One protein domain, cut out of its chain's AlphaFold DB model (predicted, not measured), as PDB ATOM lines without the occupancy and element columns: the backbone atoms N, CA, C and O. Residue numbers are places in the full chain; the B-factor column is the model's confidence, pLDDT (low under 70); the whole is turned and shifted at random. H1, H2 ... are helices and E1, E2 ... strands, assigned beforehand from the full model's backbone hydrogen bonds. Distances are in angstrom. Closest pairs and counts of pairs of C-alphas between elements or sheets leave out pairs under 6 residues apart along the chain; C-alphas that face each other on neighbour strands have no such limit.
ATOM      1  N   PRO A   3       3.028 -74.014 -13.850       96.12
ATOM      2  CA  PRO A   3       3.334 -74.495 -15.190       96.12
ATOM      3  C   PRO A   3       2.556 -75.790 -15.454       96.12
ATOM      4  O   PRO A   3       2.687 -76.753 -14.706       96.12
ATOM      5  N   ILE A   4       1.734 -75.810 -16.503       96.94
ATOM      6  CA  ILE A   4       0.821 -76.939 -16.765       96.94
ATOM      7  C   ILE A   4       1.067 -77.625 -18.108       96.94
ATOM      8  O   ILE A   4       0.657 -78.766 -18.289       96.94
ATOM      9  N   ALA A   5       1.711 -76.945 -19.055       96.94
ATOM     10  CA  ALA A   5       2.017 -77.495 -20.369       96.94
ATOM     11  C   ALA A   5       3.096 -76.667 -21.073       96.94
ATOM     12  O   ALA A   5       3.351 -75.515 -20.722       96.94
ATOM     13  N   VAL A   6       3.672 -77.234 -22.128       97.12
ATOM     14  CA  VAL A   6       4.522 -76.527 -23.090       97.12
ATOM     15  C   VAL A   6       3.940 -76.664 -24.491       97.12
ATOM     16  O   VAL A   6       3.204 -77.603 -24.789       97.12
ATOM     17  N   THR A   7       4.271 -75.725 -25.369       96.94
ATOM     18  CA  THR A   7       3.976 -75.812 -26.801       96.94
ATOM     19  C   THR A   7       5.142 -75.249 -27.600       96.94
ATOM     20  O   THR A   7       5.917 -74.434 -27.096       96.94
ATOM     21  N   VAL A   8       5.263 -75.668 -28.855       96.56
ATOM     22  CA  VAL A   8       6.256 -75.159 -29.800       96.56
ATOM     23  C   VAL A   8       5.518 -74.389 -30.892       96.56
ATOM     24  O   VAL A   8       4.507 -74.859 -31.410       96.56
ATOM     25  N   ARG A   9       5.980 -73.176 -31.213       93.44
ATOM     26  CA  ARG A   9       5.324 -72.276 -32.177       93.44
ATOM     27  C   ARG A   9       6.317 -71.670 -33.164       93.44
ATOM     28  O   ARG A   9       7.430 -71.302 -32.785       93.44
ATOM     29  N   GLY A  10       5.865 -71.445 -34.399       90.56
ATOM     30  CA  GLY A  10       6.682 -70.854 -35.463       90.56
ATOM     31  C   GLY A  10       7.969 -71.651 -35.687       90.56
ATOM     32  O   GLY A  10       7.933 -72.875 -35.723       90.56
ATOM     33  N   GLU A  11       9.097 -70.951 -35.768       93.06
ATOM     34  CA  GLU A  11      10.459 -71.484 -35.947       93.06
ATOM     35  C   GLU A  11      10.989 -72.242 -34.710       93.06
ATOM     36  O   GLU A  11      12.020 -71.898 -34.139       93.06
ATOM     37  N   GLY A  12      10.252 -73.236 -34.214       93.56
ATOM     38  CA  GLY A  12      10.715 -74.082 -33.110       93.56
ATOM     39  C   GLY A  12      10.777 -73.386 -31.744       93.56
ATOM     40  O   GLY A  12      11.411 -73.894 -30.823       93.56
ATOM     41  N   ARG A  13      10.125 -72.229 -31.572       94.38
ATOM     42  CA  ARG A  13      10.176 -71.484 -30.306       94.38
ATOM     43  C   ARG A  13       9.311 -72.158 -29.252       94.38
ATOM     44  O   ARG A  13       8.105 -72.320 -29.445       94.38
ATOM     45  N   TRP A  14       9.919 -72.471 -28.116       96.00
ATOM     46  CA  TRP A  14       9.239 -73.066 -26.975       96.00
ATOM     47  C   TRP A  14       8.506 -72.008 -26.157       96.00
ATOM     48  O   TRP A  14       9.033 -70.927 -25.865       96.00
ATOM     49  N   VAL A  15       7.276 -72.335 -25.783       97.12
ATOM     50  CA  VAL A  15       6.373 -71.479 -25.020       97.12
ATOM     51  C   VAL A  15       5.831 -72.270 -23.838       97.12
ATOM     52  O   VAL A  15       5.259 -73.348 -24.012       97.12
ATOM     53  N   LEU A  16       5.987 -71.714 -22.641       96.56
ATOM     54  CA  LEU A  16       5.484 -72.278 -21.397       96.56
ATOM     55  C   LEU A  16       4.068 -71.765 -21.125       96.56
ATOM     56  O   LEU A  16       3.810 -70.554 -21.126       96.56
ATOM     57  N   ILE A  17       3.146 -72.697 -20.898       97.50
ATOM     58  CA  ILE A  17       1.754 -72.417 -20.566       97.50
ATOM     59  C   ILE A  17       1.598 -72.520 -19.053       97.50
ATOM     60  O   ILE A  17       1.794 -73.581 -18.455       97.50
ATOM     61  N   HIS A  18       1.200 -71.411 -18.442       97.12
ATOM     62  CA  HIS A  18       0.950 -71.328 -17.013       97.12
ATOM     63  C   HIS A  18      -0.523 -71.087 -16.719       97.12
ATOM     64  O   HIS A  18      -1.168 -70.283 -17.396       97.12
ATOM     65  N   ARG A  19      -1.025 -71.679 -15.637       98.12
ATOM     66  CA  ARG A  19      -2.319 -71.348 -15.038       98.12
ATOM     67  C   ARG A  19      -2.122 -70.415 -13.848       98.12
ATOM     68  O   ARG A  19      -1.277 -70.648 -12.979       98.12
ATOM     69  N   CYS A  20      -2.907 -69.345 -13.775       97.88
ATOM     70  CA  CYS A  20      -2.982 -68.549 -12.558       97.88
ATOM     71  C   CYS A  20      -3.682 -69.355 -11.465       97.88
ATOM     72  O   CYS A  20      -4.824 -69.767 -11.634       97.88
ATOM     73  N   THR A  21      -3.018 -69.536 -10.329       97.50
ATOM     74  CA  THR A  21      -3.564 -70.281  -9.187       97.50
ATOM     75  C   THR A  21      -4.689 -69.530  -8.470       97.50
ATOM     76  O   THR A  21      -5.460 -70.157  -7.761       97.50
ATOM     77  N   ASN A  22      -4.816 -68.212  -8.677       98.00
ATOM     78  CA  ASN A  22      -5.858 -67.393  -8.050       98.00
ATOM     79  C   ASN A  22      -7.120 -67.244  -8.916       98.00
ATOM     80  O   ASN A  22      -8.226 -67.251  -8.397       98.00
ATOM     81  N   CYS A  23      -6.972 -67.081 -10.238       97.75
ATOM     82  CA  CYS A  23      -8.103 -66.796 -11.136       97.75
ATOM     83  C   CYS A  23      -8.255 -67.764 -12.318       97.75
ATOM     84  O   CYS A  23      -9.106 -67.546 -13.177       97.75
ATOM     85  N   GLY A  24      -7.407 -68.788 -12.431       97.69
ATOM     86  CA  GLY A  24      -7.498 -69.822 -13.470       97.69
ATOM     87  C   GLY A  24      -7.065 -69.404 -14.881       97.69
ATOM     88  O   GLY A  24      -6.910 -70.267 -15.741       97.69
ATOM     89  N   ARG A  25      -6.821 -68.112 -15.145       98.38
ATOM     90  CA  ARG A  25      -6.399 -67.633 -16.475       98.38
ATOM     91  C   ARG A  25      -5.123 -68.321 -16.954       98.38
ATOM     92  O   ARG A  25      -4.167 -68.464 -16.189       98.38
ATOM     93  N   LEU A  26      -5.095 -68.651 -18.243       98.31
ATOM     94  CA  LEU A  26      -3.921 -69.200 -18.911       98.31
ATOM     95  C   LEU A  26      -3.038 -68.081 -19.471       98.31
ATOM     96  O   LEU A  26      -3.527 -67.113 -20.057       98.31
ATOM     97  N   ARG A  27      -1.725 -68.214 -19.289       97.38
ATOM     98  CA  ARG A  27      -0.706 -67.313 -19.835       97.38
ATOM     99  C   ARG A  27       0.320 -68.112 -20.616       97.38
ATOM    100  O   ARG A  27       0.699 -69.203 -20.204       97.38
ATOM    101  N   LEU A  28       0.763 -67.538 -21.725       96.69
ATOM    102  CA  LEU A  28       1.748 -68.124 -22.616       96.69
ATOM    103  C   LEU A  28       2.978 -67.232 -22.617       96.69
ATOM    104  O   LEU A  28       2.904 -66.087 -23.062       96.69
ATOM    105  N   ASN A  29       4.089 -67.770 -22.131       94.38
ATOM    106  CA  ASN A  29       5.345 -67.042 -22.024       94.38
ATOM    107  C   ASN A  29       6.381 -67.717 -22.919       94.38
ATOM    108  O   ASN A  29       6.522 -68.940 -22.888       94.38
ATOM    109  N   LYS A  30       7.103 -66.930 -23.720       95.69
ATOM    110  CA  LYS A  30       8.277 -67.442 -24.432       95.69
ATOM    111  C   LYS A  30       9.294 -67.914 -23.389       95.69
ATOM    112  O   LYS A  30       9.498 -67.218 -22.400       95.69
ATOM    113  N   THR A  31       9.897 -69.069 -23.633       94.12
ATOM    114  CA  THR A  31      11.012 -69.553 -22.811       94.12
ATOM    115  C   THR A  31      12.218 -68.618 -22.914       94.12
ATOM    116  O   THR A  31      12.464 -68.011 -23.967       94.12
ATOM    117  N   ALA A  32      12.933 -68.468 -21.808       91.12
ATOM    118  CA  ALA A  32      14.107 -67.622 -21.657       91.12
ATOM    119  C   ALA A  32      15.372 -68.472 -21.446       91.12
ATOM    120  O   ALA A  32      15.303 -69.682 -21.240       91.12
ATOM    121  N   GLY A  33      16.546 -67.845 -21.549       91.81
ATOM    122  CA  GLY A  33      17.827 -68.552 -21.422       91.81
ATOM    123  C   GLY A  33      18.134 -69.040 -20.003       91.81
ATOM    124  O   GLY A  33      18.969 -69.920 -19.832       91.81
ATOM    125  N   ASP A  34      17.463 -68.477 -19.001       94.38
ATOM    126  CA  ASP A  34      17.579 -68.804 -17.580       94.38
ATOM    127  C   ASP A  34      16.499 -69.783 -17.087       94.38
ATOM    128  O   ASP A  34      16.496 -70.162 -15.914       94.38
ATOM    129  N   ASP A  35      15.604 -70.243 -17.969       93.75
ATOM    130  CA  ASP A  35      14.662 -71.306 -17.626       93.75
ATOM    131  C   ASP A  35      15.407 -72.610 -17.301       93.75
ATOM    132  O   ASP A  35      16.368 -73.013 -17.962       93.75
ATOM    133  N   ASN A  36      14.913 -73.342 -16.301       95.38
ATOM    134  CA  ASN A  36      15.460 -74.654 -15.980       95.38
ATOM    135  C   ASN A  36      15.050 -75.684 -17.047       95.38
ATOM    136  O   ASN A  36      13.932 -76.211 -17.036       95.38
ATOM    137  N   VAL A  37      15.993 -76.009 -17.932       95.00
ATOM    138  CA  VAL A  37      15.804 -76.942 -19.054       95.00
ATOM    139  C   VAL A  37      15.283 -78.307 -18.597       95.00
ATOM    140  O   VAL A  37      14.386 -78.860 -19.230       95.00
ATOM    141  N   LEU A  38      15.788 -78.848 -17.484       96.38
ATOM    142  CA  LEU A  38      15.373 -80.167 -16.995       96.38
ATOM    143  C   LEU A  38      13.892 -80.181 -16.597       96.38
ATOM    144  O   LEU A  38      13.170 -81.122 -16.924       96.38
ATOM    145  N   LEU A  39      13.425 -79.131 -15.918       95.81
ATOM    146  CA  LEU A  39      12.015 -79.015 -15.535       95.81
ATOM    147  C   LEU A  39      11.113 -78.809 -16.754       95.81
ATOM    148  O   LEU A  39      10.036 -79.404 -16.819       95.81
ATOM    149  N   LEU A  40      11.566 -78.027 -17.736       95.56
ATOM    150  CA  LEU A  40      10.833 -77.796 -18.978       95.56
ATOM    151  C   LEU A  40      10.652 -79.099 -19.777       95.56
ATOM    152  O   LEU A  40       9.546 -79.419 -20.214       95.56
ATOM    153  N   MET A  41      11.724 -79.885 -19.903       96.25
ATOM    154  CA  MET A  41      11.699 -81.186 -20.577       96.25
ATOM    155  C   MET A  41      10.853 -82.205 -19.815       96.25
ATOM    156  O   MET A  41      10.094 -82.952 -20.429       96.25
ATOM    157  N   ARG A  42      10.915 -82.208 -18.478       96.50
ATOM    158  CA  ARG A  42      10.051 -83.066 -17.656       96.50
ATOM    159  C   ARG A  42       8.575 -82.757 -17.890       96.50
ATOM    160  O   ARG A  42       7.796 -83.685 -18.079       96.50
ATOM    161  N   LEU A  43       8.201 -81.477 -17.923       96.19
ATOM    162  CA  LEU A  43       6.836 -81.045 -18.232       96.19
ATOM    163  C   LEU A  43       6.409 -81.484 -19.640       96.19
ATOM    164  O   LEU A  43       5.291 -81.963 -19.814       96.19
ATOM    165  N   ALA A  44       7.301 -81.374 -20.626       96.44
ATOM    166  CA  ALA A  44       7.053 -81.831 -21.995       96.44
ATOM    167  C   ALA A  44       6.849 -83.353 -22.096       96.44
ATOM    168  O   ALA A  44       6.038 -83.816 -22.894       96.44
TER     169      ALA A  44
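This is residues 3 to 44 of the 81 residues of the protein "RNHCP domain-containing protein" of Kribbella sp. VKM Ac-2541 (UniProt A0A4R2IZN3). A small sheet of three antiparallel strands, E1, E2 and E3, has one short helix, H1, running across the strands over one of its faces, mostly over the first strand, E1, while the other face is bare. The two strand-to-strand turns lie at opposite ends of the sheet, and residues 31 to 36 lead from the third strand to the helix. The printed part has 42 residues, with three named strands and then one named helix along the chain, E1, E2, E3 and H1. The sheet's order is E1, E2, E3, a meander, each strand the antiparallel neighbour of the one before, and the class is mixed, helices and strands. The whole is only just compact, close to loose, with a radius of gyration of the C-alphas of 10.6 A and spans of 30 by 22 by 17 A.

E1 holds residues 3 to 9 and is 17.2 A long from first to last C-alpha; C-alpha 3 is at (3.334, -74.495, -15.190). E2 holds residues 13 to 19 and is 19.7 A long; C-alpha 19 is at (-2.319, -71.348, -15.038). E3 holds residues 26 to 30 and is 13.5 A long. H1 holds residues 37 to 44 and is 10.4 A long; C-alpha 44 is at (7.053, -81.831, -21.995).

E1 and E2 form a hairpin, antiparallel, with 152 degrees between their directions. N 7 and O 15 are 2.9 A apart and N 15 and O 7 are 2.8 A apart, both within hydrogen-bond range. E2 and E3 form a second hairpin, also antiparallel at 152 degrees. N 16 and O 29 are 2.8 A apart, within hydrogen-bond range, as are N 27 and O 18 at 2.9 A. E1 and E3 are edge strands, and E2 is an inner strand. H1 is on the sheet, at a height over the sheet of 9.1 A. It lies over E1 and only just over E2, on which 3 of its 8 C-alphas fall. It runs across the strands, at 85 degrees to E1 on the local plane. The closest C-alphas of E1 and H1 are those of Val 6 and Ala 44, 6.0 A apart. In H1 every O i to N i+4 pair is within hydrogen-bond range.

The two C-alphas farthest apart are those of Glu 11 and Asn 22, at 32.6 A, and the C-alphas of Pro 3 and Ala 44 are 10.7 A apart. The printed part has no cut. The link from E1 to E2 is tight, those from E2 to E3 and from E3 to H1 are short, and no link is long. The mean pLDDT of the printed part is 95.9, and no printed residue is under 70.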